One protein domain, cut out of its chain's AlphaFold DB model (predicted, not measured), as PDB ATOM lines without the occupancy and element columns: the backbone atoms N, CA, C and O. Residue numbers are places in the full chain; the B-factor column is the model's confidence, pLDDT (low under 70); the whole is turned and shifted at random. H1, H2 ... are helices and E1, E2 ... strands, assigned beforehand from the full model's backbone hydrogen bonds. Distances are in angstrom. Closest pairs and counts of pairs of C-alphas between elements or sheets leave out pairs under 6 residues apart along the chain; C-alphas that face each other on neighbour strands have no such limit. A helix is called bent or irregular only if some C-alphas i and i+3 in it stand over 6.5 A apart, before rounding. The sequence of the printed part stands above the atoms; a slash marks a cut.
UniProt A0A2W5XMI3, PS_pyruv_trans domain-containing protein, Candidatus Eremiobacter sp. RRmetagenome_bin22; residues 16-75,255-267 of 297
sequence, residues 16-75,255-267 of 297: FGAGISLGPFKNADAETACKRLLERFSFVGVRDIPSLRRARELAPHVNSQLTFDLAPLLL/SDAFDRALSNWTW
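AT A GLANCE: This is residues 16 to 75 and 255 to 267 of the 297 residues of the protein "PS_pyruv_trans domain-containing protein" of Candidatus Eremiobacter sp. RRmetagenome_bin22 (UniProt A0A2W5XMI3). What does the model look like at first sight? A small wall of three parallel strands, E1, E2 and E3, is covered by helix H2 on one face and helix H4 on the other, with H1 toward one end of the long axis and H3 toward the opposite end. What is it made of? The 73 printed residues hold four named helices and three named strands, in the order E1 H1 E2 H2 E3 H3 H4, and the class is mixed, helices and strands; the sheet's order is E1 E2 E3. How is it spread? It is compact, with a radius of gyration of the C-alphas of 12.3 A, yet elongated in outline, spanning 38 by 22 by 16 A.

IN THESE COORDINATES: Where are the strands? E1 is residues 16 to 20, 10.2 A long, from C-alpha 16 at (6.434, -49.448, 101.491); E2 is residues 41 to 46, 12.3 A; E3 is residues 64 to 66, 7.1 A. Where are the helices? H1 is residues 28 to 38, 15.0 A; H2 is 49 to 58, 14.3 A; H3 is 71 to 75, 8.1 A; H4 is 255 to 266, 16.0 A, ending with C-alpha 266 at (2.292, -50.895, 90.360). H4 is neither bent nor irregular, but only just: C-alphas 261 and 264 are 6.0 A apart.

HOW THE PARTS SIT: How are the strands joined? E1 and E2 are parallel at 10 degrees, with N 45 and O 17 2.8 A apart; E2 and E3 are parallel at 21 degrees, with N 65 and O 44 3.0 A apart. E1, H1, E2 and E2, H2, E3 are strand-helix-strand units, two parallel neighbour strands with a helix between, each with a right-handed crossover. What is on the sheet? Three layers, helices on both faces of a sheet, are made by H2, at a height of 8.6 A over the sheet, and H4, at 10.3 A, on opposite faces. The closest C-alphas are those of Leu 52 and Leu 66, 6.0 A, for H2 and E3, and those of Ala 18 and Asn 264, 5.4 A, for H4 and E1. What of H1 and H3? H1 and H2 only just touch, with 3 pairs of C-alphas within 8 A, the closest those of Lys 35 and Leu 58, 5.5 A, and their lines are about perpendicular at 88 degrees. H3 touches H4, which meets it with residues 257 to 262 alone; the closest C-alphas are those of Pro 72 and Phe 258, 5.0 A. How do the helices' backbones stand? Every O i to N i+4 pair is within hydrogen-bond range in H1 and H2, against 6 of 8 in H4 and 0 of 1 in H3, where 2 of 2 O i to N i+3 pairs are.

THE WHOLE: How large is it? The two C-alphas farthest apart, those of Asp 29 and Ser 255, are 39.1 A apart. Is it cut? Residues 76 to 254 are not printed, and C-alphas 75 and 255 are 9.7 A apart across the cut; of the links printed whole, none is long. Is confidence low anywhere? No printed residue is under 70, and the mean pLDDT of the printed part is 94.8.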
ATOM      1  N   PHE A  16       7.781 -49.263 102.033       92.06
ATOM      2  CA  PHE A  16       6.434 -49.448 101.491       92.06
ATOM      3  C   PHE A  16       5.616 -50.384 102.385       92.06
ATOM      4  O   PHE A  16       6.144 -51.380 102.883       92.06
ATOM      5  N   GLY A  17       4.337 -50.069 102.588       94.88
ATOM      6  CA  GLY A  17       3.353 -50.987 103.159       94.88
ATOM      7  C   GLY A  17       2.555 -51.639 102.035       94.88
ATOM      8  O   GLY A  17       2.043 -50.928 101.176       94.88
ATOM      9  N   ALA A  18       2.451 -52.968 102.024       96.19
ATOM     10  CA  ALA A  18       1.743 -53.717 100.986       96.19
ATOM     11  C   ALA A  18       0.671 -54.619 101.609       96.19
ATOM     12  O   ALA A  18       0.984 -55.479 102.433       96.19
ATOM     13  N   GLY A  19      -0.587 -54.412 101.220       95.94
ATOM     14  CA  GLY A  19      -1.742 -55.203 101.645       95.94
ATOM     15  C   GLY A  19      -1.969 -55.231 103.158       95.94
ATOM     16  O   GLY A  19      -2.416 -56.246 103.693       95.94
ATOM     17  N   ILE A  20      -1.638 -54.152 103.874       95.75
ATOM     18  CA  ILE A  20      -1.724 -54.124 105.343       95.75
ATOM     19  C   ILE A  20      -3.133 -53.750 105.828       95.75
ATOM     20  O   ILE A  20      -3.873 -53.045 105.144       95.75
ATOM     21  N   SER A  21      -3.498 -54.192 107.034       94.81
ATOM     22  CA  SER A  21      -4.622 -53.608 107.784       94.81
ATOM     23  C   SER A  21      -4.091 -52.651 108.848       94.81
ATOM     24  O   SER A  21      -3.022 -52.884 109.415       94.81
ATOM     25  N   LEU A  22      -4.868 -51.618 109.161       95.00
ATOM     26  CA  LEU A  22      -4.599 -50.663 110.227       95.00
ATOM     27  C   LEU A  22      -5.691 -50.750 111.289       95.00
ATOM     28  O   LEU A  22      -6.874 -50.582 110.993       95.00
ATOM     29  N   GLY A  23      -5.277 -50.949 112.538       91.38
ATOM     30  CA  GLY A  23      -6.177 -50.965 113.683       91.38
ATOM     31  C   GLY A  23      -7.088 -52.206 113.784       91.38
ATOM     32  O   GLY A  23      -6.844 -53.218 113.116       91.38
ATOM     33  N   PRO A  24      -8.102 -52.144 114.671       90.69
ATOM     34  CA  PRO A  24      -8.350 -51.049 115.607       90.69
ATOM     35  C   PRO A  24      -7.205 -50.944 116.625       90.69
ATOM     36  O   PRO A  24      -6.519 -51.923 116.923       90.69
ATOM     37  N   PHE A  25      -6.947 -49.734 117.113       93.31
ATOM     38  CA  PHE A  25      -5.851 -49.485 118.044       93.31
ATOM     39  C   PHE A  25      -6.333 -49.636 119.482       93.31
ATOM     40  O   PHE A  25      -7.460 -49.288 119.819       93.31
ATOM     41  N   LYS A  26      -5.465 -50.163 120.347       91.00
ATOM     42  CA  LYS A  26      -5.797 -50.378 121.763       91.00
ATOM     43  C   LYS A  26      -5.901 -49.075 122.568       91.00
ATOM     44  O   LYS A  26      -6.538 -49.073 123.613       91.00
ATOM     45  N   ASN A  27      -5.197 -48.022 122.144       94.88
ATOM     46  CA  ASN A  27      -5.101 -46.729 122.824       94.88
ATOM     47  C   ASN A  27      -4.463 -45.660 121.914       94.88
ATOM     48  O   ASN A  27      -3.890 -45.980 120.869       94.88
ATOM     49  N   ALA A  28      -4.511 -44.402 122.361       95.94
ATOM     50  CA  ALA A  28      -3.958 -43.243 121.653       95.94
ATOM     51  C   ALA A  28      -2.437 -43.331 121.410       95.94
ATOM     52  O   ALA A  28      -1.935 -42.831 120.400       95.94
ATOM     53  N   ASP A  29      -1.690 -44.005 122.288       97.00
ATOM     54  CA  ASP A  29      -0.252 -44.217 122.091       97.00
ATOM     55  C   ASP A  29       0.021 -45.123 120.885       97.00
ATOM     56  O   ASP A  29       0.916 -44.848 120.084       97.00
ATOM     57  N   ALA A  30      -0.767 -46.192 120.719       96.31
ATOM     58  CA  ALA A  30      -0.671 -47.082 119.566       96.31
ATOM     59  C   ALA A  30      -1.056 -46.365 118.263       96.31
ATOM     60  O   ALA A  30      -0.401 -46.574 117.240       96.31
ATOM     61  N   GLU A  31      -2.061 -45.486 118.305       96.75
ATOM     62  CA  GLU A  31      -2.421 -44.616 117.177       96.75
ATOM     63  C   GLU A  31      -1.278 -43.668 116.812       96.75
ATOM     64  O   GLU A  31      -0.865 -43.601 115.654       96.75
ATOM     65  N   THR A  32      -0.698 -42.999 117.811       97.12
ATOM     66  CA  THR A  32       0.426 -42.071 117.629       97.12
ATOM     67  C   THR A  32       1.652 -42.783 117.057       97.12
ATOM     68  O   THR A  32       2.308 -42.273 116.145       97.12
ATOM     69  N   ALA A  33       1.961 -43.983 117.554       96.56
ATOM     70  CA  ALA A  33       3.045 -44.803 117.027       96.56
ATOM     71  C   ALA A  33       2.783 -45.226 115.573       96.56
ATOM     72  O   ALA A  33       3.692 -45.154 114.743       96.56
ATOM     73  N   CYS A  34       1.546 -45.614 115.247       96.94
ATOM     74  CA  CYS A  34       1.158 -45.960 113.884       96.94
ATOM     75  C   CYS A  34       1.284 -44.759 112.942       96.94
ATOM     76  O   CYS A  34       1.925 -44.888 111.903       96.94
ATOM     77  N   LYS A  35       0.787 -43.579 113.331       96.94
ATOM     78  CA  LYS A  35       0.945 -42.332 112.566       96.94
ATOM     79  C   LYS A  35       2.412 -42.049 112.231       96.94
ATOM     80  O   LYS A  35       2.753 -41.881 111.064       96.94
ATOM     81  N   ARG A  36       3.295 -42.079 113.237       95.50
ATOM     82  CA  ARG A  36       4.742 -41.853 113.044       95.50
ATOM     83  C   ARG A  36       5.386 -42.874 112.107       95.50
ATOM     84  O   ARG A  36       6.372 -42.558 111.448       95.50
ATOM     85  N   LEU A  37       4.880 -44.109 112.086       94.75
ATOM     86  CA  LEU A  37       5.331 -45.133 111.145       94.75
ATOM     87  C   LEU A  37       4.800 -44.859 109.731       94.75
ATOM     88  O   LEU A  37       5.569 -44.956 108.779       94.75
ATOM     89  N   LEU A  38       3.524 -44.480 109.598       95.56
ATOM     90  CA  LEU A  38       2.895 -44.139 108.320       95.56
ATOM     91  C   LEU A  38       3.636 -43.013 107.598       95.56
ATOM     92  O   LEU A  38       3.935 -43.141 106.414       95.56
ATOM     93  N   GLU A  39       4.029 -41.969 108.325       94.06
ATOM     94  CA  GLU A  39       4.784 -40.821 107.800       94.06
ATOM     95  C   GLU A  39       6.189 -41.183 107.269       94.06
ATOM     96  O   GLU A  39       6.846 -40.357 106.638       94.06
ATOM     97  N   ARG A  40       6.666 -42.418 107.495       93.00
ATOM     98  CA  ARG A  40       7.948 -42.926 106.972       93.00
ATOM     99  C   ARG A  40       7.804 -43.774 105.708       93.00
ATOM    100  O   ARG A  40       8.826 -44.185 105.148       93.00
ATOM    101  N   PHE A  41       6.580 -44.081 105.288       93.19
ATOM    102  CA  PHE A  41       6.320 -44.832 104.067       93.19
ATOM    103  C   PHE A  41       6.231 -43.892 102.862       93.19
ATOM    104  O   PHE A  41       5.596 -42.845 102.921       93.19
ATOM    105  N   SER A  42       6.823 -44.303 101.739       91.62
ATOM    106  CA  SER A  42       6.588 -43.655 100.439       91.62
ATOM    107  C   SER A  42       5.240 -44.045  99.832       91.62
ATOM    108  O   SER A  42       4.680 -43.308  99.026       91.62
ATOM    109  N   PHE A  43       4.722 -45.214 100.212       94.50
ATOM    110  CA  PHE A  43       3.414 -45.712  99.806       94.50
ATOM    111  C   PHE A  43       2.869 -46.694 100.844       94.50
ATOM    112  O   PHE A  43       3.622 -47.483 101.424       94.50
ATOM    113  N   VAL A  44       1.553 -46.652 101.050       96.81
ATOM    114  CA  VAL A  44       0.819 -47.544 101.948       96.81
ATOM    115  C   VAL A  44      -0.385 -48.132 101.213       96.81
ATOM    116  O   VAL A  44      -1.452 -47.525 101.138       96.81
ATOM    117  N   GLY A  45      -0.219 -49.344 100.695       97.38
ATOM    118  CA  GLY A  45      -1.312 -50.161 100.190       97.38
ATOM    119  C   GLY A  45      -2.027 -50.852 101.344       97.38
ATOM    120  O   GLY A  45      -1.444 -51.697 102.030       97.38
ATOM    121  N   VAL A  46      -3.283 -50.482 101.574       97.69
ATOM    122  CA  VAL A  46      -4.136 -51.105 102.592       97.69
ATOM    123  C   VAL A  46      -5.151 -52.033 101.946       97.69
ATOM    124  O   VAL A  46      -5.715 -51.719 100.902       97.69
ATOM    125  N   ARG A  47      -5.427 -53.173 102.580       96.62
ATOM    126  CA  ARG A  47      -6.277 -54.212 101.976       96.62
ATOM    127  C   ARG A  47      -7.783 -54.027 102.171       96.62
ATOM    128  O   ARG A  47      -8.561 -54.768 101.579       96.62
ATOM    129  N   ASP A  48      -8.195 -53.098 103.030       96.25
ATOM    130  CA  ASP A  48      -9.594 -52.927 103.418       96.25
ATOM    131  C   ASP A  48      -9.980 -51.452 103.643       96.25
ATOM    132  O   ASP A  48      -9.142 -50.594 103.939       96.25
ATOM    133  N   ILE A  49     -11.273 -51.154 103.469       96.12
ATOM    134  CA  ILE A  49     -11.829 -49.793 103.549       96.12
ATOM    135  C   ILE A  49     -11.630 -49.153 104.936       96.12
ATOM    136  O   ILE A  49     -11.210 -47.991 104.973       96.12
ATOM    137  N   PRO A  50     -11.890 -49.840 106.071       96.81
ATOM    138  CA  PRO A  50     -11.619 -49.272 107.394       96.81
ATOM    139  C   PRO A  50     -10.159 -48.840 107.560       96.81
ATOM    140  O   PRO A  50      -9.890 -47.749 108.062       96.81
ATOM    141  N   SER A  51      -9.216 -49.642 107.063       97.12
ATOM    142  CA  SER A  51      -7.793 -49.307 107.095       97.12
ATOM    143  C   SER A  51      -7.461 -48.084 106.241       97.12
ATOM    144  O   SER A  51      -6.683 -47.242 106.683       97.12
ATOM    145  N   LEU A  52      -8.070 -47.928 105.058       97.56
ATOM    146  CA  LEU A  52      -7.868 -46.732 104.224       97.56
ATOM    147  C   LEU A  52      -8.382 -45.471 104.909       97.56
ATOM    148  O   LEU A  52      -7.712 -44.439 104.889       97.56
ATOM    149  N   ARG A  53      -9.559 -45.556 105.530       97.12
ATOM    150  CA  ARG A  53     -10.124 -44.443 106.291       97.12
ATOM    151  C   ARG A  53      -9.171 -44.019 107.409       97.12
ATOM    152  O   ARG A  53      -8.792 -42.855 107.464       97.12
ATOM    153  N   ARG A  54      -8.689 -44.976 108.208       97.06
ATOM    154  CA  ARG A  54      -7.729 -44.708 109.290       97.06
ATOM    155  C   ARG A  54      -6.407 -44.145 108.794       97.06
ATOM    156  O   ARG A  54      -5.862 -43.251 109.427       97.06
ATOM    157  N   ALA A  55      -5.884 -44.639 107.669       97.25
ATOM    158  CA  ALA A  55      -4.664 -44.094 107.079       97.25
ATOM    159  C   ALA A  55      -4.828 -42.599 106.760       97.25
ATOM    160  O   ALA A  55      -3.969 -41.795 107.122       97.25
ATOM    161  N   ARG A  56      -5.959 -42.229 106.146       97.12
ATOM    162  CA  ARG A  56      -6.290 -40.842 105.786       97.12
ATOM    163  C   ARG A  56      -6.543 -39.954 107.002       97.12
ATOM    164  O   ARG A  56      -6.181 -38.786 106.968       97.12
ATOM    165  N   GLU A  57      -7.132 -40.496 108.063       97.12
ATOM    166  CA  GLU A  57      -7.356 -39.779 109.326       97.12
ATOM    167  C   GLU A  57      -6.043 -39.543 110.090       97.12
ATOM    168  O   GLU A  57      -5.777 -38.431 110.542       97.12
ATOM    169  N   LEU A  58      -5.195 -40.570 110.214       96.69
ATOM    170  CA  LEU A  58      -3.949 -40.494 110.980       96.69
ATOM    171  C   LEU A  58      -2.865 -39.682 110.262       96.69
ATOM    172  O   LEU A  58      -2.141 -38.917 110.905       96.69
ATOM    173  N   ALA A  59      -2.726 -39.869 108.949       96.06
ATOM    174  CA  ALA A  59      -1.643 -39.309 108.150       96.06
ATOM    175  C   ALA A  59      -2.145 -38.895 106.747       96.06
ATOM    176  O   ALA A  59      -1.806 -39.540 105.754       96.06
ATOM    177  N   PRO A  60      -2.927 -37.801 106.632       95.62
ATOM    178  CA  PRO A  60      -3.605 -37.402 105.388       95.62
ATOM    179  C   PRO A  60      -2.663 -37.096 104.214       95.62
ATOM    180  O   PRO A  60      -3.084 -37.135 103.062       95.62
ATOM    181  N   HIS A  61      -1.393 -36.791 104.490       93.25
ATOM    182  CA  HIS A  61      -0.384 -36.495 103.468       93.25
ATOM    183  C   HIS A  61       0.344 -37.740 102.944       93.25
ATOM    184  O   HIS A  61       1.091 -37.646 101.971       93.25
ATOM    185  N   VAL A  62       0.164 -38.903 103.580       93.31
ATOM    186  CA  VAL A  62       0.787 -40.154 103.141       93.31
ATOM    187  C   VAL A  62       0.028 -40.697 101.936       93.31
ATOM    188  O   VAL A  62      -1.200 -40.800 101.953       93.31
ATOM    189  N   ASN A  63       0.771 -41.102 100.902       94.38
ATOM    190  CA  ASN A  63       0.218 -41.798  99.743       94.38
ATOM    191  C   ASN A  63      -0.328 -43.168 100.173       94.38
ATOM    192  O   ASN A  63       0.401 -44.160 100.224       94.38
ATOM    193  N   SER A  64      -1.610 -43.196 100.524       96.38
ATOM    194  CA  SER A  64      -2.335 -44.388 100.945       96.38
ATOM    195  C   SER A  64      -3.433 -44.722  99.945       96.38
ATOM    196  O   SER A  64      -4.221 -43.862  99.541       96.38
ATOM    197  N   GLN A  65      -3.486 -45.986  99.533       96.88
ATOM    198  CA  GLN A  65      -4.432 -46.459  98.527       96.88
ATOM    199  C   GLN A  65      -5.095 -47.749  98.983       96.88
ATOM    200  O   GLN A  65      -4.470 -48.591  99.629       96.88
ATOM    201  N   LEU A  66      -6.373 -47.899  98.629       97.19
ATOM    202  CA  LEU A  66      -7.058 -49.176  98.765       97.19
ATOM    203  C   LEU A  66      -6.502 -50.117  97.702       97.19
ATOM    204  O   LEU A  66      -6.720 -49.908  96.510       97.19
ATOM    205  N   THR A  67      -5.784 -51.132  98.154       96.06
ATOM    206  CA  THR A  67      -5.269 -52.212  97.328       96.06
ATOM    207  C   THR A  67      -6.069 -53.474  97.647       96.06
ATOM    208  O   THR A  67      -7.295 -53.491  97.522       96.06
ATOM    209  N   PHE A  68      -5.396 -54.541  98.065       96.56
ATOM    210  CA  PHE A  68      -6.004 -55.808  98.421       96.56
ATOM    211  C   PHE A  68      -5.062 -56.637  99.292       96.56
ATOM    212  O   PHE A  68      -3.880 -56.304  99.438       96.56
ATOM    213  N   ASP A  69      -5.586 -57.730  99.854       96.94
ATOM    214  CA  ASP A  69      -4.759 -58.756 100.487       96.94
ATOM    215  C   ASP A  69      -3.756 -59.314  99.465       96.94
ATOM    216  O   ASP A  69      -4.035 -59.327  98.267       96.94
ATOM    217  N   LEU A  70      -2.581 -59.752  99.916       96.19
ATOM    218  CA  LEU A  70      -1.531 -60.240  99.017       96.19
ATOM    219  C   LEU A  70      -1.750 -61.695  98.584       96.19
ATOM    220  O   LEU A  70      -1.183 -62.120  97.579       96.19
ATOM    221  N   ALA A  71      -2.574 -62.455  99.310       95.38
ATOM    222  CA  ALA A  71      -2.817 -63.870  99.049       95.38
ATOM    223  C   ALA A  71      -3.265 -64.214  97.614       95.38
ATOM    224  O   ALA A  71      -2.839 -65.264  97.135       95.38
ATOM    225  N   PRO A  72      -4.048 -63.393  96.877       94.88
ATOM    226  CA  PRO A  72      -4.374 -63.693  95.483       94.88
ATOM    227  C   PRO A  72      -3.141 -63.857  94.591       94.88
ATOM    228  O   PRO A  72      -3.184 -64.627  93.637       94.88
ATOM    229  N   LEU A  73      -2.013 -63.214  94.918       93.38
ATOM    230  CA  LEU A  73      -0.775 -63.374  94.153       93.38
ATOM    231  C   LEU A  73      -0.153 -64.768  94.277       93.38
ATOM    232  O   LEU A  73       0.686 -65.119  93.453       93.38
ATOM    233  N   LEU A  74      -0.593 -65.603  95.226       90.81
ATOM    234  CA  LEU A  74      -0.218 -67.021  95.265       90.81
ATOM    235  C   LEU A  74      -0.659 -67.762  93.996       90.81
ATOM    236  O   LEU A  74      -0.007 -68.720  93.587       90.81
ATOM    237  N   LEU A  75      -1.722 -67.294  93.333       86.00
ATOM    238  CA  LEU A  75      -2.180 -67.853  92.060       86.00
ATOM    239  C   LEU A  75      -1.177 -67.631  90.930       86.00
ATOM    240  O   LEU A  75      -1.212 -68.353  89.936       86.00
ATOM    241  N   SER A 255      -9.825 -62.879  89.281       90.38
ATOM    242  CA  SER A 255      -8.987 -62.042  88.414       90.38
ATOM    243  C   SER A 255      -8.918 -60.604  88.932       90.38
ATOM    244  O   SER A 255      -7.827 -60.059  89.070       90.38
ATOM    245  N   ASP A 256     -10.056 -60.009  89.295       94.75
ATOM    246  CA  ASP A 256     -10.079 -58.655  89.860       94.75
ATOM    247  C   ASP A 256      -9.329 -58.592  91.193       94.75
ATOM    248  O   ASP A 256      -8.590 -57.645  91.454       94.75
ATOM    249  N   ALA A 257      -9.489 -59.603  92.051       95.19
ATOM    250  CA  ALA A 257      -8.752 -59.700  93.308       95.19
ATOM    251  C   ALA A 257      -7.238 -59.793  93.081       95.19
ATOM    252  O   ALA A 257      -6.469 -59.147  93.794       95.19
ATOM    253  N   PHE A 258      -6.808 -60.559  92.077       93.94
ATOM    254  CA  PHE A 258      -5.410 -60.637  91.669       93.94
ATOM    255  C   PHE A 258      -4.871 -59.271  91.231       93.94
ATOM    256  O   PHE A 258      -3.819 -58.840  91.703       93.94
ATOM    257  N   ASP A 259      -5.615 -58.557  90.391       91.94
ATOM    258  CA  ASP A 259      -5.212 -57.242  89.888       91.94
ATOM    259  C   ASP A 259      -5.129 -56.199  91.000       91.94
ATOM    260  O   ASP A 259      -4.161 -55.438  91.094       91.94
ATOM    261  N   ARG A 260      -6.121 -56.197  91.895       95.06
ATOM    262  CA  ARG A 260      -6.126 -55.327  93.073       95.06
ATOM    263  C   ARG A 260      -4.975 -55.673  94.015       95.06
ATOM    264  O   ARG A 260      -4.370 -54.761  94.571       95.06
ATOM    265  N   ALA A 261      -4.615 -56.947  94.172       95.81
ATOM    266  CA  ALA A 261      -3.443 -57.339  94.953       95.81
ATOM    267  C   ALA A 261      -2.142 -56.847  94.300       95.81
ATOM    268  O   ALA A 261      -1.291 -56.279  94.990       95.81
ATOM    269  N   LEU A 262      -2.015 -56.977  92.975       93.81
ATOM    270  CA  LEU A 262      -0.849 -56.529  92.210       93.81
ATOM    271  C   LEU A 262      -0.640 -55.006  92.281       93.81
ATOM    272  O   LEU A 262       0.501 -54.545  92.225       93.81
ATOM    273  N   SER A 263      -1.710 -54.230  92.492       93.75
ATOM    274  CA  SER A 263      -1.636 -52.767  92.653       93.75
ATOM    275  C   SER A 263      -0.708 -52.303  93.786       93.75
ATOM    276  O   SER A 263      -0.152 -51.207  93.722       93.75
ATOM    277  N   ASN A 264      -0.425 -53.169  94.770       94.12
ATOM    278  CA  ASN A 264       0.580 -52.906  95.803       94.12
ATOM    279  C   ASN A 264       2.005 -52.693  95.241       94.12
ATOM    280  O   ASN A 264       2.842 -52.116  95.933       94.12
ATOM    281  N   TRP A 265       2.288 -53.123  94.005       91.38
ATOM    282  CA  TRP A 265       3.594 -52.977  93.345       91.38
ATOM    283  C   TRP A 265       3.581 -52.053  92.126       91.38
ATOM    284  O   TRP A 265       4.650 -51.651  91.676       91.38
ATOM    285  N   THR A 266       2.410 -51.694  91.594       88.31
ATOM    286  CA  THR A 266       2.292 -50.895  90.360       88.31
ATOM    287  C   THR A 266       1.857 -49.447  90.598       88.31
ATOM    288  O   THR A 266       1.745 -48.687  89.644       88.31
ATOM    289  N   TRP A 267       1.683 -49.024  91.853       83.25
ATOM    290  CA  TRP A 267       1.221 -47.679  92.249       83.25
ATOM    291  C   TRP A 267       2.068 -46.497  91.735       83.25
ATOM    292  O   TRP A 267       1.586 -45.369  91.724       83.25
TER     293      TRP A 267